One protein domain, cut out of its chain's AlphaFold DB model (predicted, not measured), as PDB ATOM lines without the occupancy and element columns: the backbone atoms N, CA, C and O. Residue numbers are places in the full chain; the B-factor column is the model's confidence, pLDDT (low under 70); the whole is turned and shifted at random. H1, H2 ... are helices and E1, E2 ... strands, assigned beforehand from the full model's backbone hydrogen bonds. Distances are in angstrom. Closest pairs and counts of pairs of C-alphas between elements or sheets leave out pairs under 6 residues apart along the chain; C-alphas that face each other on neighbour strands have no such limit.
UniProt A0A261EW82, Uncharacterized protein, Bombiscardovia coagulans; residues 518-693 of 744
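AT A GLANCE: This is residues 518 to 693 of the 744 residues of an uncharacterized protein of Bombiscardovia coagulans (UniProt A0A261EW82). With little regular structure, two small sheets, E5 E2 E7 E8, antiparallel, and E6 E1 E9, mixed, face each other as a sandwich amid long loops; hairpin E3 E4 adjoins E2, and residues 645 to 650 stick out. The printed part has 176 residues, running E1 to E8, H1, E9; it is mostly strand, with 45 residues in named elements. It is compact, radius of gyration of the C-alphas 17.3 A, spanning 58 by 41 by 26 A.

IN THESE COORDINATES: E1, residues 518 to 523, begins at C-alpha 518 (150.597, 146.413, 205.055). E2 is 538 to 542, E3 550 to 552, E4 558 to 560, E5 574 to 576, E6 582 to 585, E7 608 to 615, 21.9 A long, E8 627 to 631, H1 640 to 643; E9, 689 to 692, ends at (142.976, 151.924, 218.862).

HOW THE PARTS SIT: Within hydrogen-bond range are N 583 and O 519, 2.8 A (E6, E1), N 690 and O 520, 2.7 A (E9, E1), N 575 and O 539, 3.0 A (E5, E2), N 540 and O 612, 2.9 A (E2, E7), and N 611 and O 627, 2.8 A, in hairpin E7 and E8. H1, too short for an O i to N i+4 pair, is on neither sheet.

THE WHOLE: The printed part has no cut. The link H1 to E9 is long, 45 residues; pLDDT is under 70 at residues 645 to 650.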
ATOM      1  N   GLN A 518     150.018 146.372 203.720       96.12
ATOM      2  CA  GLN A 518     150.597 146.413 205.055       96.12
ATOM      3  C   GLN A 518     150.296 147.748 205.737       96.12
ATOM      4  O   GLN A 518     150.330 148.801 205.102       96.12
ATOM      5  N   PHE A 519     149.991 147.694 207.029       97.31
ATOM      6  CA  PHE A 519     149.819 148.849 207.913       97.31
ATOM      7  C   PHE A 519     150.114 148.422 209.356       97.31
ATOM      8  O   PHE A 519     150.352 147.244 209.622       97.31
ATOM      9  N   VAL A 520     150.109 149.362 210.297       97.12
ATOM     10  CA  VAL A 520     150.357 149.075 211.717       97.12
ATOM     11  C   VAL A 520     149.104 149.328 212.538       97.12
ATOM     12  O   VAL A 520     148.396 150.299 212.312       97.12
ATOM     13  N   LYS A 521     148.831 148.469 213.510       96.62
ATOM     14  CA  LYS A 521     147.849 148.674 214.566       96.62
ATOM     15  C   LYS A 521     148.562 149.162 215.818       96.62
ATOM     16  O   LYS A 521     149.470 148.484 216.292       96.62
ATOM     17  N   THR A 522     148.160 150.308 216.348       96.19
ATOM     18  CA  THR A 522     148.868 150.979 217.443       96.19
ATOM     19  C   THR A 522     147.948 151.363 218.592       96.19
ATOM     20  O   THR A 522     146.722 151.392 218.447       96.19
ATOM     21  N   ASP A 523     148.543 151.628 219.753       92.44
ATOM     22  CA  ASP A 523     147.876 152.362 220.817       92.44
ATOM     23  C   ASP A 523     147.771 153.850 220.473       92.44
ATOM     24  O   ASP A 523     148.377 154.351 219.522       92.44
ATOM     25  N   LYS A 524     146.962 154.553 221.260       87.56
ATOM     26  CA  LYS A 524     146.966 156.008 221.273       87.56
ATOM     27  C   LYS A 524     148.241 156.480 221.974       87.56
ATOM     28  O   LYS A 524     148.361 156.240 223.179       87.56
ATOM     29  N   PRO A 525     149.178 157.133 221.269       82.69
ATOM     30  CA  PRO A 525     150.425 157.560 221.882       82.69
ATOM     31  C   PRO A 525     150.153 158.618 222.954       82.69
ATOM     32  O   PRO A 525     149.356 159.542 222.764       82.69
ATOM     33  N   GLU A 526     150.855 158.519 224.083       81.38
ATOM     34  CA  GLU A 526     150.934 159.630 225.030       81.38
ATOM     35  C   GLU A 526     151.662 160.805 224.360       81.38
ATOM     36  O   GLU A 526     152.536 160.605 223.509       81.38
ATOM     37  N   SER A 527     151.307 162.039 224.725       78.06
ATOM     38  CA  SER A 527     151.878 163.237 224.098       78.06
ATOM     39  C   SER A 527     153.412 163.210 224.144       78.06
ATOM     40  O   SER A 527     154.006 163.178 225.219       78.06
ATOM     41  N   GLY A 528     154.049 163.213 222.968       77.44
ATOM     42  CA  GLY A 528     155.509 163.190 222.830       77.44
ATOM     43  C   GLY A 528     156.165 161.803 222.869       77.44
ATOM     44  O   GLY A 528     157.391 161.738 222.825       77.44
ATOM     45  N   SER A 529     155.392 160.713 222.930       86.56
ATOM     46  CA  SER A 529     155.905 159.336 222.860       86.56
ATOM     47  C   SER A 529     155.707 158.701 221.477       86.56
ATOM     48  O   SER A 529     154.765 159.039 220.759       86.56
ATOM     49  N   ASP A 530     156.599 157.772 221.109       91.88
ATOM     50  CA  ASP A 530     156.419 156.929 219.922       91.88
ATOM     51  C   ASP A 530     155.189 156.016 220.122       91.88
ATOM     52  O   ASP A 530     155.050 155.420 221.199       91.88
ATOM     53  N   PRO A 531     154.325 155.846 219.103       93.12
ATOM     54  CA  PRO A 531     153.223 154.892 219.169       93.12
ATOM     55  C   PRO A 531     153.747 153.463 219.343       93.12
ATOM     56  O   PRO A 531     154.756 153.076 218.746       93.12
ATOM     57  N   LYS A 532     153.041 152.649 220.129       93.62
ATOM     58  CA  LYS A 532     153.370 151.236 220.350       93.62
ATOM     59  C   LYS A 532     152.455 150.351 219.524       93.62
ATOM     60  O   LYS A 532     151.259 150.593 219.411       93.62
ATOM     61  N   GLY A 533     153.021 149.289 218.964       94.00
ATOM     62  CA  GLY A 533     152.258 148.285 218.231       94.00
ATOM     63  C   GLY A 533     151.355 147.456 219.141       94.00
ATOM     64  O   GLY A 533     151.753 147.084 220.245       94.00
ATOM     65  N   LEU A 534     150.156 147.121 218.663       93.19
ATOM     66  CA  LEU A 534     149.207 146.256 219.361       93.19
ATOM     67  C   LEU A 534     149.009 144.935 218.619       93.19
ATOM     68  O   LEU A 534     148.530 144.919 217.484       93.19
ATOM     69  N   ALA A 535     149.310 143.824 219.284       91.12
ATOM     70  CA  ALA A 535     149.167 142.480 218.732       91.12
ATOM     71  C   ALA A 535     147.737 141.926 218.840       91.12
ATOM     72  O   ALA A 535     146.992 142.265 219.761       91.12
ATOM     73  N   GLY A 536     147.376 141.016 217.932       89.12
ATOM     74  CA  GLY A 536     146.152 140.214 218.019       89.12
ATOM     75  C   GLY A 536     144.875 140.865 217.471       89.12
ATOM     76  O   GLY A 536     143.796 140.288 217.613       89.12
ATOM     77  N   ALA A 537     144.963 142.039 216.837       93.69
ATOM     78  CA  ALA A 537     143.845 142.623 216.096       93.69
ATOM     79  C   ALA A 537     143.629 141.851 214.790       93.69
ATOM     80  O   ALA A 537     144.596 141.614 214.078       93.69
ATOM     81  N   ILE A 538     142.389 141.495 214.446       95.19
ATOM     82  CA  ILE A 538     142.048 140.799 213.194       95.19
ATOM     83  C   ILE A 538     141.289 141.751 212.282       95.19
ATOM     84  O   ILE A 538     140.291 142.350 212.689       95.19
ATOM     85  N   PHE A 539     141.723 141.833 211.029       96.50
ATOM     86  CA  PHE A 539     141.120 142.657 209.992       96.50
ATOM     87  C   PHE A 539     140.573 141.799 208.865       96.50
ATOM     88  O   PHE A 539     141.191 140.809 208.487       96.50
ATOM     89  N   ARG A 540     139.447 142.218 208.289       96.06
ATOM     90  CA  ARG A 540     138.824 141.597 207.117       96.06
ATOM     91  C   ARG A 540     138.547 142.640 206.044       96.06
ATOM     92  O   ARG A 540     138.394 143.826 206.341       96.06
ATOM     93  N   LEU A 541     138.455 142.187 204.800       95.31
ATOM     94  CA  LEU A 541     138.105 143.036 203.663       95.31
ATOM     95  C   LEU A 541     136.599 142.970 203.388       95.31
ATOM     96  O   LEU A 541     136.007 141.896 203.445       95.31
ATOM     97  N   THR A 542     135.981 144.104 203.069       94.56
ATOM     98  CA  THR A 542     134.562 144.231 202.702       94.56
ATOM     99  C   THR A 542     134.418 144.953 201.361       94.56
ATOM    100  O   THR A 542     135.393 145.449 200.789       94.56
ATOM    101  N   LYS A 543     133.191 145.029 200.838       91.19
ATOM    102  CA  LYS A 543     132.891 145.833 199.642       91.19
ATOM    103  C   LYS A 543     133.175 147.320 199.901       91.19
ATOM    104  O   LYS A 543     133.007 147.799 201.022       91.19
ATOM    105  N   THR A 544     133.585 148.051 198.861       87.19
ATOM    106  CA  THR A 544     133.841 149.504 198.918       87.19
ATOM    107  C   THR A 544     132.566 150.335 199.037       87.19
ATOM    108  O   THR A 544     132.604 151.426 199.598       87.19
ATOM    109  N   SER A 545     131.439 149.824 198.540       79.75
ATOM    110  CA  SER A 545     130.135 150.485 198.561       79.75
ATOM    111  C   SER A 545     129.022 149.535 199.015       79.75
ATOM    112  O   SER A 545     129.138 148.311 198.911       79.75
ATOM    113  N   GLY A 546     127.930 150.111 199.526       78.62
ATOM    114  CA  GLY A 546     126.771 149.366 200.016       78.62
ATOM    115  C   GLY A 546     126.964 148.800 201.423       78.62
ATOM    116  O   GLY A 546     127.594 149.421 202.277       78.62
ATOM    117  N   ASP A 547     126.377 147.630 201.671       73.69
ATOM    118  CA  ASP A 547     126.416 146.967 202.973       73.69
ATOM    119  C   ASP A 547     127.796 146.332 203.256       73.69
ATOM    120  O   ASP A 547     128.187 145.325 202.658       73.69
ATOM    121  N   GLN A 548     128.533 146.930 204.196       83.81
ATOM    122  CA  GLN A 548     129.858 146.497 204.665       83.81
ATOM    123  C   GLN A 548     129.783 145.426 205.776       83.81
ATOM    124  O   GLN A 548     130.696 145.283 206.601       83.81
ATOM    125  N   THR A 549     128.678 144.684 205.850       87.06
ATOM    126  CA  THR A 549     128.539 143.499 206.713       87.06
ATOM    127  C   THR A 549     128.998 142.204 206.038       87.06
ATOM    128  O   THR A 549     129.204 141.206 206.726       87.06
ATOM    129  N   SER A 550     129.202 142.219 204.715       93.12
ATOM    130  CA  SER A 550     129.745 141.080 203.969       93.12
ATOM    131  C   SER A 550     131.263 141.183 203.805       93.12
ATOM    132  O   SER A 550     131.783 142.218 203.381       93.12
ATOM    133  N   TYR A 551     131.962 140.086 204.081       95.25
ATOM    134  CA  TYR A 551     133.421 139.981 204.038       95.25
ATOM    135  C   TYR A 551     133.887 139.210 202.811       95.25
ATOM    136  O   TYR A 551     133.151 138.366 202.314       95.25
ATOM    137  N   LEU A 552     135.097 139.493 202.335       94.69
ATOM    138  CA  LEU A 552     135.773 138.739 201.283       94.69
ATOM    139  C   LEU A 552     136.207 137.368 201.812       94.69
ATOM    140  O   LEU A 552     136.789 137.281 202.891       94.69
ATOM    141  N   TYR A 553     135.965 136.310 201.044       94.06
ATOM    142  CA  TYR A 553     136.381 134.943 201.360       94.06
ATOM    143  C   TYR A 553     137.377 134.401 200.329       94.06
ATOM    144  O   TYR A 553     137.587 134.987 199.268       94.06
ATOM    145  N   SER A 554     138.001 133.266 200.649       91.12
ATOM    146  CA  SER A 554     139.069 132.622 199.874       91.12
ATOM    147  C   SER A 554     138.731 132.314 198.418       91.12
ATOM    148  O   SER A 554     139.637 132.155 197.617       91.12
ATOM    149  N   ASN A 555     137.452 132.226 198.059       89.12
ATOM    150  CA  ASN A 555     137.003 132.033 196.678       89.12
ATOM    151  C   ASN A 555     136.781 133.358 195.916       89.12
ATOM    152  O   ASN A 555     136.156 133.365 194.858       89.12
ATOM    153  N   GLY A 556     137.202 134.489 196.487       90.25
ATOM    154  CA  GLY A 556     137.042 135.825 195.911       90.25
ATOM    155  C   GLY A 556     135.624 136.396 195.971       90.25
ATOM    156  O   GLY A 556     135.371 137.454 195.399       90.25
ATOM    157  N   ARG A 557     134.685 135.732 196.658       91.62
ATOM    158  CA  ARG A 557     133.306 136.214 196.825       91.62
ATOM    159  C   ARG A 557     133.092 136.850 198.194       91.62
ATOM    160  O   ARG A 557     133.838 136.601 199.139       91.62
ATOM    161  N   PHE A 558     132.046 137.668 198.285       93.44
ATOM    162  CA  PHE A 558     131.641 138.313 199.528       93.44
ATOM    163  C   PHE A 558     130.461 137.584 200.169       93.44
ATOM    164  O   PHE A 558     129.438 137.408 199.509       93.44
ATOM    165  N   TYR A 559     130.579 137.238 201.450       94.50
ATOM    166  CA  TYR A 559     129.522 136.586 202.230       94.50
ATOM    167  C   TYR A 559     129.287 137.307 203.553       94.50
ATOM    168  O   TYR A 559     130.218 137.868 204.137       94.50
ATOM    169  N   LEU A 560     128.052 137.246 204.052       93.88
ATOM    170  CA  LEU A 560     127.757 137.586 205.441       93.88
ATOM    171  C   LEU A 560     128.477 136.610 206.378       93.88
ATOM    172  O   LEU A 560     128.656 135.435 206.051       93.88
ATOM    173  N   ASP A 561     128.898 137.106 207.538       88.69
ATOM    174  CA  ASP A 561     129.560 136.282 208.549       88.69
ATOM    175  C   ASP A 561     128.645 135.131 208.986       88.69
ATOM    176  O   ASP A 561     127.470 135.352 209.282       88.69
ATOM    177  N   ASN A 562     129.179 133.909 209.014       87.69
ATOM    178  CA  ASN A 562     128.435 132.685 209.342       87.69
ATOM    179  C   ASN A 562     127.205 132.406 208.448       87.69
ATOM    180  O   ASN A 562     126.283 131.709 208.874       87.69
ATOM    181  N   SER A 563     127.168 132.933 207.216       92.88
ATOM    182  CA  SER A 563     126.098 132.612 206.263       92.88
ATOM    183  C   SER A 563     126.097 131.118 205.896       92.88
ATOM    184  O   SER A 563     127.169 130.567 205.628       92.88
ATOM    185  N   PRO A 564     124.924 130.462 205.792       92.25
ATOM    186  CA  PRO A 564     124.826 129.096 205.268       92.25
ATOM    187  C   PRO A 564     125.263 128.976 203.797       92.25
ATOM    188  O   PRO A 564     125.543 127.872 203.341       92.25
ATOM    189  N   ASP A 565     125.362 130.092 203.064       92.56
ATOM    190  CA  ASP A 565     125.790 130.115 201.657       92.56
ATOM    191  C   ASP A 565     127.312 129.975 201.479       92.56
ATOM    192  O   ASP A 565     127.800 129.910 200.346       92.56
ATOM    193  N   ILE A 566     128.082 129.980 202.574       91.62
ATOM    194  CA  ILE A 566     129.538 129.821 202.535       91.62
ATOM    195  C   ILE A 566     129.853 128.364 202.160       91.62
ATOM    196  O   ILE A 566     129.511 127.452 202.918       91.62
ATOM    197  N   PRO A 567     130.525 128.106 201.021       92.12
ATOM    198  CA  PRO A 567     130.868 126.742 200.637       92.12
ATOM    199  C   PRO A 567     131.821 126.090 201.644       92.12
ATOM    200  O   PRO A 567     132.647 126.755 202.272       92.12
ATOM    201  N   SER A 568     131.758 124.762 201.756       89.69
ATOM    202  CA  SER A 568     132.662 124.012 202.634       89.69
ATOM    203  C   SER A 568     134.133 124.309 202.309       89.69
ATOM    204  O   SER A 568     134.539 124.323 201.148       89.69
ATOM    205  N   GLY A 569     134.935 124.575 203.343       84.19
ATOM    206  CA  GLY A 569     136.361 124.892 203.213       84.19
ATOM    207  C   GLY A 569     136.684 126.324 202.762       84.19
ATOM    208  O   GLY A 569     137.863 126.680 202.719       84.19
ATOM    209  N   VAL A 570     135.680 127.158 202.467       89.50
ATOM    210  CA  VAL A 570     135.860 128.577 202.130       89.50
ATOM    211  C   VAL A 570     135.922 129.405 203.416       89.50
ATOM    212  O   VAL A 570     135.027 129.343 204.253       89.50
ATOM    213  N   LYS A 571     137.000 130.176 203.593       90.81
ATOM    214  CA  LYS A 571     137.295 130.932 204.828       90.81
ATOM    215  C   LYS A 571     137.448 132.432 204.549       90.81
ATOM    216  O   LYS A 571     137.916 132.771 203.457       90.81
ATOM    217  N   PRO A 572     137.099 133.321 205.499       92.81
ATOM    218  CA  PRO A 572     137.216 134.768 205.318       92.81
ATOM    219  C   PRO A 572     138.680 135.174 205.155       92.81
ATOM    220  O   PRO A 572     139.528 134.681 205.891       92.81
ATOM    221  N   VAL A 573     138.966 136.070 204.206       95.06
ATOM    222  CA  VAL A 573     140.297 136.660 204.004       95.06
ATOM    223  C   VAL A 573     140.562 137.644 205.132       95.06
ATOM    224  O   VAL A 573     139.916 138.694 205.222       95.06
ATOM    225  N   GLU A 574     141.513 137.299 205.990       95.00
ATOM    226  CA  GLU A 574     141.835 138.063 207.184       95.00
ATOM    227  C   GLU A 574     143.338 138.139 207.452       95.00
ATOM    228  O   GLU A 574     144.100 137.237 207.111       95.00
ATOM    229  N   ALA A 575     143.761 139.229 208.085       95.06
ATOM    230  CA  ALA A 575     145.128 139.423 208.552       95.06
ATOM    231  C   ALA A 575     145.120 139.827 210.023       95.06
ATOM    232  O   ALA A 575     144.229 140.564 210.457       95.06
ATOM    233  N   MET A 576     146.106 139.349 210.782       94.12
ATOM    234  CA  MET A 576     146.235 139.667 212.199       94.12
ATOM    235  C   MET A 576     147.462 140.538 212.465       94.12
ATOM    236  O   MET A 576     148.492 140.371 211.817       94.12
ATOM    237  N   SER A 577     147.362 141.469 213.415       94.56
ATOM    238  CA  SER A 577     148.518 142.246 213.858       94.56
ATOM    239  C   SER A 577     149.493 141.377 214.661       94.56
ATOM    240  O   SER A 577     149.110 140.699 215.621       94.56
ATOM    241  N   ASN A 578     150.765 141.391 214.263       88.94
ATOM    242  CA  ASN A 578     151.831 140.641 214.928       88.94
ATOM    243  C   ASN A 578     152.270 141.316 216.247       88.94
ATOM    244  O   ASN A 578     151.679 142.301 216.689       88.94
ATOM    245  N   GLN A 579     153.330 140.809 216.886       87.25
ATOM    246  CA  GLN A 579     153.847 141.362 218.152       87.25
ATOM    247  C   GLN A 579     154.278 142.839 218.069       87.25
ATOM    248  O   GLN A 579     154.276 143.529 219.083       87.25
ATOM    249  N   GLN A 580     154.619 143.334 216.876       90.38
ATOM    250  CA  GLN A 580     154.974 144.732 216.616       90.38
ATOM    251  C   GLN A 580     153.767 145.572 216.171       90.38
ATOM    252  O   GLN A 580     153.927 146.728 215.791       90.38
ATOM    253  N   GLY A 581     152.561 145.000 216.176       93.56
ATOM    254  CA  GLY A 581     151.351 145.633 215.666       93.56
ATOM    255  C   GLY A 581     151.231 145.626 214.143       93.56
ATOM    256  O   GLY A 581     150.247 146.136 213.621       93.56
ATOM    257  N   ILE A 582     152.180 145.054 213.402       95.50
ATOM    258  CA  ILE A 582     152.154 145.089 211.937       95.50
ATOM    259  C   ILE A 582     151.113 144.096 211.421       95.50
ATOM    260  O   ILE A 582     151.116 142.925 211.800       95.50
ATOM    261  N   VAL A 583     150.233 144.572 210.545       96.56
ATOM    262  CA  VAL A 583     149.221 143.787 209.838       96.56
ATOM    263  C   VAL A 583     149.655 143.656 208.388       96.56
ATOM    264  O   VAL A 583     149.800 144.667 207.702       96.56
ATOM    265  N   THR A 584     149.813 142.424 207.904       95.38
ATOM    266  CA  THR A 584     150.212 142.156 206.515       95.38
ATOM    267  C   THR A 584     149.218 141.212 205.862       95.38
ATOM    268  O   THR A 584     149.139 140.038 206.213       95.38
ATOM    269  N   PHE A 585     148.460 141.719 204.894       96.56
ATOM    270  CA  PHE A 585     147.660 140.882 204.009       96.56
ATOM    271  C   PHE A 585     148.536 140.311 202.898       96.56
ATOM    272  O   PHE A 585     149.342 141.027 202.303       96.56
ATOM    273  N   VAL A 586     148.301 139.047 202.569       94.50
ATOM    274  CA  VAL A 586     148.914 138.338 201.445       94.50
ATOM    275  C   VAL A 586     147.852 137.454 200.801       94.50
ATOM    276  O   VAL A 586     146.954 136.960 201.481       94.50
ATOM    277  N   GLY A 587     147.922 137.281 199.486       94.94
ATOM    278  CA  GLY A 587     146.987 136.449 198.741       94.94
ATOM    279  C   GLY A 587     145.574 137.008 198.635       94.94
ATOM    280  O   GLY A 587     144.636 136.216 198.563       94.94
ATOM    281  N   ILE A 588     145.379 138.329 198.624       96.38
ATOM    282  CA  ILE A 588     144.044 138.908 198.411       96.38
ATOM    283  C   ILE A 588     143.521 138.463 197.033       96.38
ATOM    284  O   ILE A 588     144.189 138.713 196.030       96.38
ATOM    285  N   PRO A 589     142.342 137.820 196.939       95.00
ATOM    286  CA  PRO A 589     141.783 137.428 195.649       95.00
ATOM    287  C   PRO A 589     141.381 138.658 194.818       95.00
ATOM    288  O   PRO A 589     140.346 139.274 195.075       95.00
ATOM    289  N   ILE A 590     142.203 139.021 193.827       93.56
ATOM    290  CA  ILE A 590     141.917 140.115 192.873       93.56
ATOM    291  C   ILE A 590     141.714 139.616 191.438       93.56
ATOM    292  O   ILE A 590     141.143 140.326 190.602       93.56
ATOM    293  N   VAL A 591     142.187 138.400 191.154       91.88
ATOM    294  CA  VAL A 591     142.087 137.743 189.852       91.88
ATOM    295  C   VAL A 591     140.879 136.818 189.828       91.88
ATOM    296  O   VAL A 591     140.632 136.070 190.775       91.88
ATOM    297  N   GLY A 592     140.168 136.830 188.704       88.50
ATOM    298  CA  GLY A 592     139.091 135.895 188.419       88.50
ATOM    299  C   GLY A 592     138.790 135.805 186.926       88.50
ATOM    300  O   GLY A 592     139.480 136.393 186.089       88.50
ATOM    301  N   ILE A 593     137.747 135.044 186.604       84.12
ATOM    302  CA  ILE A 593     137.224 134.903 185.244       84.12
ATOM    303  C   ILE A 593     136.365 136.129 184.915       84.12
ATOM    304  O   ILE A 593     135.503 136.521 185.706       84.12
ATOM    305  N   ASP A 594     136.580 136.726 183.741       80.56
ATOM    306  CA  ASP A 594     135.693 137.772 183.231       80.56
ATOM    307  C   ASP A 594     134.343 137.165 182.849       80.56
ATOM    308  O   ASP A 594     134.263 136.343 181.939       80.56
ATOM    309  N   GLN A 595     133.263 137.594 183.498       81.19
ATOM    310  CA  GLN A 595     131.922 137.099 183.179       81.19
ATOM    311  C   GLN A 595     131.487 137.443 181.747       81.19
ATOM    312  O   GLN A 595     130.680 136.718 181.171       81.19
ATOM    313  N   ASN A 596     132.044 138.503 181.150       83.06
ATOM    314  CA  ASN A 596     131.774 138.873 179.759       83.06
ATOM    315  C   ASN A 596     132.607 138.062 178.755       83.06
ATOM    316  O   ASN A 596     132.295 138.052 177.566       83.06
ATOM    317  N   ASN A 597     133.665 137.390 179.217       83.00
ATOM    318  CA  ASN A 597     134.473 136.482 178.410       83.00
ATOM    319  C   ASN A 597     134.930 135.273 179.252       83.00
ATOM    320  O   ASN A 597     136.108 135.193 179.615       83.00
ATOM    321  N   PRO A 598     134.020 134.328 179.563       82.25
ATOM    322  CA  PRO A 598     134.314 133.211 180.463       82.25
ATOM    323  C   PRO A 598     135.406 132.267 179.952       82.25
ATOM    324  O   PRO A 598     136.048 131.584 180.743       82.25
ATOM    325  N   SER A 599     135.610 132.237 178.632       82.00
ATOM    326  CA  SER A 599     136.646 131.444 177.963       82.00
ATOM    327  C   SER A 599     137.984 132.184 177.837       82.00
ATOM    328  O   SER A 599     138.942 131.629 177.302       82.00
ATOM    329  N   GLY A 600     138.046 133.452 178.253       78.94
ATOM    330  CA  GLY A 600     139.255 134.265 178.207       78.94
ATOM    331  C   GLY A 600     140.240 133.935 179.336       78.94
ATOM    332  O   GLY A 600     139.872 133.288 180.318       78.94
ATOM    333  N   PRO A 601     141.496 134.408 179.234       81.81
ATOM    334  CA  PRO A 601     142.469 134.251 180.307       81.81
ATOM    335  C   PRO A 601     142.001 134.976 181.576       81.81
ATOM    336  O   PRO A 601     141.372 136.038 181.510       81.81
ATOM    337  N   GLN A 602     142.351 134.423 182.740       87.00
ATOM    338  CA  GLN A 602     142.102 135.076 184.024       87.00
ATOM    339  C   GLN A 602     142.808 136.442 184.075       87.00
ATOM    340  O   GLN A 602     143.948 136.596 183.623       87.00
ATOM    341  N   LYS A 603     142.133 137.438 184.656       90.31
ATOM    342  CA  LYS A 603     142.645 138.810 184.778       90.31
ATOM    343  C   LYS A 603     142.232 139.452 186.095       90.31
ATOM    344  O   LYS A 603     141.368 138.932 186.803       90.31
ATOM    345  N   VAL A 604     142.829 140.596 186.419       91.00
ATOM    346  CA  VAL A 604     142.422 141.397 187.583       91.00
ATOM    347  C   VAL A 604     141.035 141.993 187.342       91.00
ATOM    348  O   VAL A 604     140.865 142.841 186.464       91.00
ATOM    349  N   ILE A 605     140.053 141.554 188.132       91.06
ATOM    350  CA  ILE A 605     138.650 142.002 188.053       91.06
ATOM    351  C   ILE A 605     138.186 142.736 189.316       91.06
ATOM    352  O   ILE A 605     137.226 143.499 189.258       91.06
ATOM    353  N   GLN A 606     138.867 142.538 190.448       89.31
ATOM    354  CA  GLN A 606     138.512 143.152 191.726       89.31
ATOM    355  C   GLN A 606     139.622 144.112 192.158       89.31
ATOM    356  O   GLN A 606     140.699 143.695 192.571       89.31
ATOM    357  N   THR A 607     139.362 145.414 192.055       91.12
ATOM    358  CA  THR A 607     140.389 146.454 192.232       91.12
ATOM    359  C   THR A 607     140.227 147.285 193.497       91.12
ATOM    360  O   THR A 607     141.124 148.047 193.830       91.12
ATOM    361  N   GLY A 608     139.111 147.162 194.215       92.94
ATOM    362  CA  GLY A 608     138.832 147.981 195.390       92.94
ATOM    363  C   GLY A 608     138.227 147.172 196.527       92.94
ATOM    364  O   GLY A 608     137.302 146.382 196.310       92.94
ATOM    365  N   PHE A 609     138.715 147.425 197.740       95.06
ATOM    366  CA  PHE A 609     138.163 146.882 198.980       95.06
ATOM    367  C   PHE A 609     138.049 147.967 200.053       95.06
ATOM    368  O   PHE A 609     138.785 148.954 200.050       95.06
ATOM    369  N   ALA A 610     137.128 147.773 200.991       94.38
ATOM    370  CA  ALA A 610     137.166 148.448 202.281       94.38
ATOM    371  C   ALA A 610     137.791 147.508 203.322       94.38
ATOM    372  O   ALA A 610     137.742 146.287 203.179       94.38
ATOM    373  N   LEU A 611     138.389 148.073 204.362       95.56
ATOM    374  CA  LEU A 611     139.060 147.364 205.443       95.56
ATOM    375  C   LEU A 611     138.260 147.534 206.733       95.56
ATOM    376  O   LEU A 611     137.892 148.650 207.089       95.56
ATOM    377  N   LYS A 612     138.009 146.451 207.464       94.69
ATOM    378  CA  LYS A 612     137.252 146.490 208.718       94.69
ATOM    379  C   LYS A 612     137.977 145.714 209.806       94.69
ATOM    380  O   LYS A 612     138.388 144.575 209.589       94.69
ATOM    381  N   GLU A 613     138.118 146.326 210.977       95.12
ATOM    382  CA  GLU A 613     138.586 145.627 212.173       95.12
ATOM    383  C   GLU A 613     137.466 144.699 212.652       95.12
ATOM    384  O   GLU A 613     136.368 145.137 212.990       95.12
ATOM    385  N   TYR A 614     137.723 143.396 212.600       93.50
ATOM    386  CA  TYR A 614     136.777 142.357 212.997       93.50
ATOM    387  C   TYR A 614     136.932 142.000 214.478       93.50
ATOM    388  O   TYR A 614     135.946 141.771 215.174       93.50
ATOM    389  N   LYS A 615     138.175 141.995 214.976       93.62
ATOM    390  CA  LYS A 615     138.509 141.748 216.384       93.62
ATOM    391  C   LYS A 615     139.569 142.747 216.830       93.62
ATOM    392  O   LYS A 615     140.612 142.833 216.192       93.62
ATOM    393  N   ALA A 616     139.320 143.451 217.931       92.50
ATOM    394  CA  ALA A 616     140.315 144.320 218.554       92.50
ATOM    395  C   ALA A 616     141.233 143.532 219.504       92.50
ATOM    396  O   ALA A 616     140.812 142.501 220.044       92.50
ATOM    397  N   PRO A 617     142.454 144.033 219.769       89.75
ATOM    398  CA  PRO A 617     143.303 143.537 220.843       89.75
ATOM    399  C   PRO A 617     142.588 143.597 222.196       89.75
ATOM    400  O   PRO A 617     141.673 144.402 222.416       89.75
ATOM    401  N   GLU A 618     143.017 142.756 223.136       84.81
ATOM    402  CA  GLU A 618     142.449 142.741 224.482       84.81
ATOM    403  C   GLU A 618     142.518 144.143 225.113       84.81
ATOM    404  O   GLU A 618     143.544 144.809 225.036       84.81
ATOM    405  N   LYS A 619     141.431 144.583 225.764       87.75
ATOM    406  CA  LYS A 619     141.279 145.913 226.404       87.75
ATOM    407  C   LYS A 619     141.081 147.103 225.457       87.75
ATOM    408  O   LYS A 619     140.876 148.205 225.962       87.75
ATOM    409  N   PHE A 620     141.013 146.900 224.143       90.12
ATOM    410  CA  PHE A 620     140.710 147.964 223.177       90.12
ATOM    411  C   PHE A 620     139.301 147.829 222.580       90.12
ATOM    412  O   PHE A 620     138.662 146.775 222.676       90.12
ATOM    413  N   GLN A 621     138.787 148.928 222.028       87.44
ATOM    414  CA  GLN A 621     137.502 148.980 221.325       87.44
ATOM    415  C   GLN A 621     137.692 148.717 219.828       87.44
ATOM    416  O   GLN A 621     138.719 149.072 219.265       87.44
ATOM    417  N   ILE A 622     136.687 148.121 219.184       87.75
ATOM    418  CA  ILE A 622     136.655 147.958 217.726       87.75
ATOM    419  C   ILE A 622     136.073 149.244 217.113       87.75
ATOM    420  O   ILE A 622     134.971 149.639 217.512       87.75
ATOM    421  N   PRO A 623     136.741 149.887 216.137       86.06
ATOM    422  CA  PRO A 623     136.153 150.967 215.356       86.06
ATOM    423  C   PRO A 623     134.836 150.533 214.701       86.06
ATOM    424  O   PRO A 623     134.740 149.473 214.088       86.06
ATOM    425  N   THR A 624     133.798 151.362 214.806       80.56
ATOM    426  CA  THR A 624     132.450 151.012 214.321       80.56
ATOM    427  C   THR A 624     132.285 151.114 212.802       80.56
ATOM    428  O   THR A 624     131.321 150.574 212.258       80.56
ATOM    429  N   GLN A 625     133.208 151.789 212.114       83.62
ATOM    430  CA  GLN A 625     133.181 152.024 210.668       83.62
ATOM    431  C   GLN A 625     134.236 151.182 209.940       83.62
ATOM    432  O   GLN A 625     135.292 150.892 210.501       83.62
ATOM    433  N   ALA A 626     133.979 150.832 208.676       85.44
ATOM    434  CA  ALA A 626     135.042 150.358 207.794       85.44
ATOM    435  C   ALA A 626     135.832 151.545 207.217       85.44
ATOM    436  O   ALA A 626     135.343 152.674 207.147       85.44
ATOM    437  N   PHE A 627     137.049 151.265 206.767       89.19
ATOM    438  CA  PHE A 627     137.991 152.218 206.203       89.19
ATOM    439  C   PHE A 627     138.132 151.972 204.702       89.19
ATOM    440  O   PHE A 627     138.380 150.850 204.264       89.19
ATOM    441  N   THR A 628     137.963 153.008 203.894       82.50
ATOM    442  CA  THR A 628     138.101 152.962 202.431       82.50
ATOM    443  C   THR A 628     139.337 153.771 202.014       82.50
ATOM    444  O   THR A 628     139.694 154.724 202.700       82.50
ATOM    445  N   THR A 629     140.085 153.441 200.957       84.94
ATOM    446  CA  THR A 629     140.004 152.323 199.993       84.94
ATOM    447  C   THR A 629     141.340 151.572 199.973       84.94
ATOM    448  O   THR A 629     142.394 152.190 199.856       84.94
ATOM    449  N   VAL A 630     141.307 150.239 200.034       90.88
ATOM    450  CA  VAL A 630     142.428 149.379 199.620       90.88
ATOM    451  C   VAL A 630     142.350 149.240 198.100       90.88
ATOM    452  O   VAL A 630     141.373 148.686 197.593       90.88
ATOM    453  N   ASP A 631     143.342 149.767 197.382       93.38
ATOM    454  CA  ASP A 631     143.246 150.016 195.940       93.38
ATOM    455  C   ASP A 631     144.299 149.253 195.114       93.38
ATOM    456  O   ASP A 631     145.501 149.436 195.286       93.38
ATOM    457  N   PHE A 632     143.828 148.431 194.178       94.62
ATOM    458  CA  PHE A 632     144.596 147.673 193.187       94.62
ATOM    459  C   PHE A 632     144.294 148.114 191.738       94.62
ATOM    460  O   PHE A 632     144.579 147.386 190.790       94.62
ATOM    461  N   SER A 633     143.708 149.296 191.526       93.62
ATOM    462  CA  SER A 633     143.321 149.820 190.204       93.62
ATOM    463  C   SER A 633     144.483 149.937 189.217       93.62
ATOM    464  O   SER A 633     144.261 149.786 188.017       93.62
ATOM    465  N   ALA A 634     145.718 150.101 189.702       91.06
ATOM    466  CA  ALA A 634     146.929 150.068 188.878       91.06
ATOM    467  C   ALA A 634     147.120 148.739 188.118       91.06
ATOM    468  O   ALA A 634     147.800 148.716 187.096       91.06
ATOM    469  N   TYR A 635     146.505 147.651 188.591       91.69
ATOM    470  CA  TYR A 635     146.597 146.322 187.985       91.69
ATOM    471  C   TYR A 635     145.346 145.929 187.188       91.69
ATOM    472  O   TYR A 635     145.276 144.817 186.669       91.69
ATOM    473  N   SER A 636     144.343 146.808 187.109       93.06
ATOM    474  CA  SER A 636     143.039 146.516 186.507       93.06
ATOM    475  C   SER A 636     143.161 145.957 185.087       93.06
ATOM    476  O   SER A 636     143.822 146.545 184.233       93.06
ATOM    477  N   GLY A 637     142.506 144.824 184.824       88.56
ATOM    478  CA  GLY A 637     142.464 144.202 183.502       88.56
ATOM    479  C   GLY A 637     143.754 143.507 183.055       88.56
ATOM    480  O   GLY A 637     143.738 142.880 181.996       88.56
ATOM    481  N   LEU A 638     144.838 143.563 183.838       87.25
ATOM    482  CA  LEU A 638     146.068 142.847 183.512       87.25
ATOM    483  C   LEU A 638     145.852 141.324 183.599       87.25
ATOM    484  O   LEU A 638     145.217 140.855 184.553       87.25
ATOM    485  N   PRO A 639     146.372 140.543 182.634       86.25
ATOM    486  CA  PRO A 639     146.359 139.086 182.708       86.25
ATOM    487  C   PRO A 639     147.348 138.586 183.767       86.25
ATOM    488  O   PRO A 639     148.313 139.274 184.101       86.25
ATOM    489  N   VAL A 640     147.150 137.357 184.260       83.56
ATOM    490  CA  VAL A 640     148.014 136.740 185.290       83.56
ATOM    491  C   VAL A 640     149.497 136.740 184.898       83.56
ATOM    492  O   VAL A 640     150.349 137.013 185.737       83.56
ATOM    493  N   THR A 641     149.816 136.518 183.622       79.69
ATOM    494  CA  THR A 641     151.196 136.549 183.103       79.69
ATOM    495  C   THR A 641     151.889 137.898 183.299       79.69
ATOM    496  O   THR A 641     153.097 137.930 183.512       79.69
ATOM    497  N   SER A 642     151.141 139.005 183.296       80.12
ATOM    498  CA  SER A 642     151.662 140.351 183.569       80.12
ATOM    499  C   SER A 642     151.811 140.652 185.064       80.12
ATOM    500  O   SER A 642     152.409 141.663 185.424       80.12
ATOM    501  N   LEU A 643     151.237 139.818 185.936       81.19
ATOM    502  CA  LEU A 643     151.285 139.972 187.392       81.19
ATOM    503  C   LEU A 643     152.460 139.219 188.022       81.19
ATOM    504  O   LEU A 643     152.915 139.561 189.121       81.19
ATOM    505  N   ALA A 644     152.936 138.171 187.358       70.44
ATOM    506  CA  ALA A 644     154.068 137.421 187.855       70.44
ATOM    507  C   ALA A 644     155.357 138.230 187.805       70.44
ATOM    508  O   ALA A 644     155.701 138.891 186.827       70.44
ATOM    509  N   ARG A 645     156.093 138.118 188.903       65.50
ATOM    510  CA  ARG A 645     157.472 138.563 189.007       65.50
ATOM    511  C   ARG A 645     158.367 137.588 188.249       65.50
ATOM    512  O   ARG A 645     158.230 136.375 188.377       65.50
ATOM    513  N   SER A 646     159.398 138.125 187.626       46.94
ATOM    514  CA  SER A 646     160.750 137.591 187.796       46.94
ATOM    515  C   SER A 646     161.195 137.762 189.249       46.94
ATOM    516  O   SER A 646     160.887 138.781 189.872       46.94
ATOM    517  N   ARG A 647     161.934 136.807 189.818       45.47
ATOM    518  CA  ARG A 647     162.590 136.994 191.128       45.47
ATOM    519  C   ARG A 647     163.284 138.383 191.134       45.47
ATOM    520  O   ARG A 647     163.986 138.676 190.183       45.47
ATOM    521  N   GLY A 648     162.951 139.287 192.073       42.84
ATOM    522  CA  GLY A 648     163.468 140.688 192.089       42.84
ATOM    523  C   GLY A 648     162.517 141.888 192.291       42.84
ATOM    524  O   GLY A 648     162.705 142.632 193.244       42.84
ATOM    525  N   GLY A 649     161.415 142.003 191.548       54.94
ATOM    526  CA  GLY A 649     160.457 143.126 191.588       54.94
ATOM    527  C   GLY A 649     159.550 143.374 192.815       54.94
ATOM    528  O   GLY A 649     159.524 142.653 193.807       54.94
ATOM    529  N   ASN A 650     158.757 144.447 192.710       65.38
ATOM    530  CA  ASN A 650     158.017 145.100 193.805       65.38
ATOM    531  C   ASN A 650     156.727 144.396 194.288       65.38
ATOM    532  O   ASN A 650     156.040 144.936 195.154       65.38
ATOM    533  N   GLY A 651     156.397 143.211 193.766       80.25
ATOM    534  CA  GLY A 651     155.161 142.500 194.113       80.25
ATOM    535  C   GLY A 651     153.882 143.228 193.670       80.25
ATOM    536  O   GLY A 651     153.928 144.196 192.909       80.25
ATOM    537  N   ILE A 652     152.726 142.750 194.140       90.44
ATOM    538  CA  ILE A 652     151.399 143.317 193.836       90.44
ATOM    539  C   ILE A 652     150.848 143.979 195.095       90.44
ATOM    540  O   ILE A 652     150.168 143.348 195.903       90.44
ATOM    541  N   THR A 653     151.178 145.247 195.290       92.50
ATOM    542  CA  THR A 653     150.864 145.962 196.532       92.50
ATOM    543  C   THR A 653     149.708 146.925 196.311       92.50
ATOM    544  O   THR A 653     149.683 147.639 195.311       92.50
ATOM    545  N   ALA A 654     148.759 146.966 197.245       93.62
ATOM    546  CA  ALA A 654     147.711 147.978 197.224       93.62
ATOM    547  C   ALA A 654     148.301 149.385 197.418       93.62
ATOM    548  O   ALA A 654     149.227 149.577 198.209       93.62
ATOM    549  N   ASP A 655     147.712 150.390 196.778       92.75
ATOM    550  CA  ASP A 655     148.022 151.790 197.056       92.75
ATOM    551  C   ASP A 655     147.463 152.189 198.432       92.75
ATOM    552  O   ASP A 655     146.328 152.647 198.578       92.75
ATOM    553  N   VAL A 656     148.281 152.005 199.470       89.81
ATOM    554  CA  VAL A 656     147.928 152.337 200.858       89.81
ATOM    555  C   VAL A 656     147.808 153.842 201.104       89.81
ATOM    556  O   VAL A 656     147.287 154.240 202.143       89.81
ATOM    557  N   SER A 657     148.235 154.704 200.171       90.00
ATOM    558  CA  SER A 657     148.027 156.153 200.308       90.00
ATOM    559  C   SER A 657     146.545 156.535 200.204       90.00
ATOM    560  O   SER A 657     146.126 157.529 200.796       90.00
ATOM    561  N   ARG A 658     145.742 155.696 199.531       91.06
ATOM    562  CA  ARG A 658     144.284 155.839 199.393       91.06
ATOM    563  C   ARG A 658     143.496 155.244 200.561       91.06
ATOM    564  O   ARG A 658     142.281 155.428 200.627       91.06
ATOM    565  N   LEU A 659     144.166 154.552 201.485       91.75
ATOM    566  CA  LEU A 659     143.555 154.042 202.707       91.75
ATOM    567  C   LEU A 659     143.467 155.170 203.743       91.75
ATOM    568  O   LEU A 659     144.487 155.676 204.227       91.75
ATOM    569  N   ALA A 660     142.238 155.559 204.081       90.75
ATOM    570  CA  ALA A 660     141.961 156.599 205.061       90.75
ATOM    571  C   ALA A 660     141.477 155.992 206.384       90.75
ATOM    572  O   ALA A 660     140.353 155.487 206.469       90.75
ATOM    573  N   PHE A 661     142.290 156.098 207.442       92.00
ATOM    574  CA  PHE A 661     141.849 155.753 208.798       92.00
ATOM    575  C   PHE A 661     141.065 156.885 209.484       92.00
ATOM    576  O   PHE A 661     140.472 156.686 210.546       92.00
ATOM    577  N   ASN A 662     140.959 158.053 208.840       88.56
ATOM    578  CA  ASN A 662     140.231 159.226 209.333       88.56
ATOM    579  C   ASN A 662     140.714 159.624 210.741       88.56
ATOM    580  O   ASN A 662     141.912 159.745 210.972       88.56
ATOM    581  N   SER A 663     139.795 159.799 211.695       86.62
ATOM    582  CA  SER A 663     140.109 160.121 213.093       86.62
ATOM    583  C   SER A 663     140.897 159.034 213.832       86.62
ATOM    584  O   SER A 663     141.287 159.264 214.968       86.62
ATOM    585  N   TYR A 664     141.080 157.856 213.228       90.62
ATOM    586  CA  TYR A 664     141.858 156.748 213.781       90.62
ATOM    587  C   TYR A 664     143.254 156.637 213.144       90.62
ATOM    588  O   TYR A 664     143.941 155.648 213.374       90.62
ATOM    589  N   GLU A 665     143.681 157.585 212.307       92.62
ATOM    590  CA  GLU A 665     145.045 157.577 211.768       92.62
ATOM    591  C   GLU A 665     146.056 157.863 212.889       92.62
ATOM    592  O   GLU A 665     145.953 158.875 213.580       92.62
ATOM    593  N   THR A 666     147.046 156.986 213.063       92.81
ATOM    594  CA  THR A 666     148.069 157.136 214.105       92.81
ATOM    595  C   THR A 666     148.984 158.329 213.809       92.81
ATOM    596  O   THR A 666     149.653 158.345 212.769       92.81
ATOM    597  N   PRO A 667     149.092 159.315 214.713       90.00
ATOM    598  CA  PRO A 667     150.083 160.375 214.576       90.00
ATOM    599  C   PRO A 667     151.500 159.844 214.855       90.00
ATOM    600  O   PRO A 667     151.689 158.846 215.541       90.00
ATOM    601  N   GLY A 668     152.529 160.529 214.345       87.38
ATOM    602  CA  GLY A 668     153.918 160.224 214.724       87.38
ATOM    603  C   GLY A 668     154.497 158.929 214.140       87.38
ATOM    604  O   GLY A 668     155.464 158.405 214.674       87.38
ATOM    605  N   MET A 669     153.973 158.421 213.016       92.62
ATOM    606  CA  MET A 669     154.537 157.245 212.317       92.62
ATOM    607  C   MET A 669     155.985 157.447 211.819       92.62
ATOM    608  O   MET A 669     156.697 156.480 211.522       92.62
ATOM    609  N   ARG A 670     156.435 158.705 211.740       91.56
ATOM    610  CA  ARG A 670     157.833 159.094 211.533       91.56
ATOM    611  C   ARG A 670     158.339 159.876 212.737       91.56
ATOM    612  O   ARG A 670     157.645 160.761 213.234       91.56
ATOM    613  N   ARG A 671     159.573 159.584 213.133       87.38
ATOM    614  CA  ARG A 671     160.314 160.316 214.157       87.38
ATOM    615  C   ARG A 671     160.812 161.659 213.626       87.38
ATOM    616  O   ARG A 671     160.854 161.896 212.418       87.38
ATOM    617  N   VAL A 672     161.242 162.524 214.546       87.31
ATOM    618  CA  VAL A 672     161.804 163.855 214.241       87.31
ATOM    619  C   VAL A 672     163.048 163.764 213.348       87.31
ATOM    620  O   VAL A 672     163.266 164.635 212.512       87.31
ATOM    621  N   ASP A 673     163.831 162.689 213.471       89.44
ATOM    622  CA  ASP A 673     165.009 162.415 212.635       89.44
ATOM    623  C   ASP A 673     164.666 161.877 211.227       89.44
ATOM    624  O   ASP A 673     165.558 161.566 210.440       89.44
ATOM    625  N   GLY A 674     163.377 161.748 210.901       89.31
ATOM    626  CA  GLY A 674     162.885 161.211 209.634       89.31
ATOM    627  C   GLY A 674     162.846 159.682 209.559       89.31
ATOM    628  O   GLY A 674     162.339 159.148 208.569       89.31
ATOM    629  N   SER A 675     163.332 158.969 210.582       91.88
ATOM    630  CA  SER A 675     163.250 157.511 210.651       91.88
ATOM    631  C   SER A 675     161.821 157.037 210.928       91.88
ATOM    632  O   SER A 675     160.996 157.737 211.519       91.88
ATOM    633  N   TYR A 676     161.505 155.826 210.478       93.69
ATOM    634  CA  TYR A 676     160.204 155.211 210.723       93.69
ATOM    635  C   TYR A 676     160.162 154.535 212.091       93.69
ATOM    636  O   TYR A 676     161.121 153.856 212.476       93.69
ATOM    637  N   VAL A 677     159.034 154.684 212.790       94.19
ATOM    638  CA  VAL A 677     158.791 154.006 214.075       94.19
ATOM    639  C   VAL A 677     158.671 152.498 213.864       94.19
ATOM    640  O   VAL A 677     159.285 151.720 214.591       94.19
ATOM    641  N   PHE A 678     157.946 152.100 212.817       95.56
ATOM    642  CA  PHE A 678     157.726 150.706 212.450       95.56
ATOM    643  C   PHE A 678     158.376 150.382 211.115       95.56
ATOM    644  O   PHE A 678     158.308 151.164 210.160       95.56
ATOM    645  N   LYS A 679     158.979 149.199 211.047       94.19
ATOM    646  CA  LYS A 679     159.608 148.671 209.843       94.19
ATOM    647  C   LYS A 679     159.212 147.217 209.645       94.19
ATOM    648  O   LYS A 679     159.002 146.510 210.625       94.19
ATOM    649  N   ASN A 680     159.105 146.799 208.392       89.62
ATOM    650  CA  ASN A 680     158.824 145.414 208.028       89.62
ATOM    651  C   ASN A 680     160.081 144.524 208.164       89.62
ATOM    652  O   ASN A 680     161.163 145.024 208.489       89.62
ATOM    653  N   ALA A 681     159.965 143.222 207.885       83.31
ATOM    654  CA  ALA A 681     161.084 142.271 207.982       83.31
ATOM    655  C   ALA A 681     162.260 142.584 207.034       83.31
ATOM    656  O   ALA A 681     163.382 142.127 207.241       83.31
ATOM    657  N   GLN A 682     162.035 143.397 205.997       83.62
ATOM    658  CA  GLN A 682     163.067 143.888 205.081       83.62
ATOM    659  C   GLN A 682     163.606 145.272 205.489       83.62
ATOM    660  O   GLN A 682     164.334 145.900 204.722       83.62
ATOM    661  N   ASN A 683     163.286 145.743 206.702       86.12
ATOM    662  CA  ASN A 683     163.694 147.038 207.256       86.12
ATOM    663  C   ASN A 683     163.149 148.250 206.461       86.12
ATOM    664  O   ASN A 683     163.650 149.369 206.610       86.12
ATOM    665  N   GLU A 684     162.105 148.056 205.647       88.12
ATOM    666  CA  GLU A 684     161.384 149.135 204.966       88.12
ATOM    667  C   GLU A 684     160.373 149.769 205.933       88.12
ATOM    668  O   GLU A 684     159.711 149.079 206.709       88.12
ATOM    669  N   GLY A 685     160.253 151.095 205.906       92.75
ATOM    670  CA  GLY A 685     159.374 151.827 206.816       92.75
ATOM    671  C   GLY A 685     157.893 151.730 206.467       92.75
ATOM    672  O   GLY A 685     157.520 151.907 205.308       92.75
ATOM    673  N   ILE A 686     157.043 151.540 207.479       94.75
ATOM    674  CA  ILE A 686     155.586 151.510 207.313       94.75
ATOM    675  C   ILE A 686     155.013 152.901 207.604       94.75
ATOM    676  O   ILE A 686     155.257 153.490 208.654       94.75
ATOM    677  N   THR A 687     154.249 153.437 206.653       92.88
ATOM    678  CA  THR A 687     153.763 154.827 206.671       92.88
ATOM    679  C   THR A 687     152.370 154.989 207.274       92.88
ATOM    680  O   THR A 687     152.000 156.102 207.636       92.88
ATOM    681  N   LYS A 688     151.596 153.903 207.355       94.88
ATOM    682  CA  LYS A 688     150.178 153.908 207.725       94.88
ATOM    683  C   LYS A 688     149.947 153.183 209.043       94.88
ATOM    684  O   LYS A 688     150.350 152.028 209.191       94.88
ATOM    685  N   GLY A 689     149.288 153.864 209.976       95.12
ATOM    686  CA  GLY A 689     148.948 153.349 211.299       95.12
ATOM    687  C   GLY A 689     147.472 153.569 211.614       95.12
ATOM    688  O   GLY A 689     146.936 154.641 211.337       95.12
ATOM    689  N   LEU A 690     146.830 152.556 212.187       95.25
ATOM    690  CA  LEU A 690     145.490 152.614 212.746       95.25
ATOM    691  C   LEU A 690     145.598 152.607 214.273       95.25
ATOM    692  O   LEU A 690     145.959 151.593 214.868       95.25
ATOM    693  N   GLU A 691     145.222 153.711 214.900       94.00
ATOM    694  CA  GLU A 691     145.129 153.862 216.348       94.00
ATOM    695  C   GLU A 691     143.935 153.067 216.904       94.00
ATOM    696  O   GLU A 691     142.876 152.972 216.272       94.00
ATOM    697  N   ASN A 692     144.088 152.472 218.089       89.69
ATOM    698  CA  ASN A 692     142.976 151.924 218.862       89.69
ATOM    699  C   ASN A 692     142.827 152.607 220.214       89.69
ATOM    700  O   ASN A 692     143.799 152.871 220.918       89.69
ATOM    701  N   LEU A 693     141.569 152.794 220.606       85.00
ATOM    702  CA  LEU A 693     141.226 153.410 221.876       85.00
ATOM    703  C   LEU A 693     140.988 152.347 222.956       85.00
ATOM    704  O   LEU A 693     140.329 151.331 222.689       85.00
TER     705      LEU A 693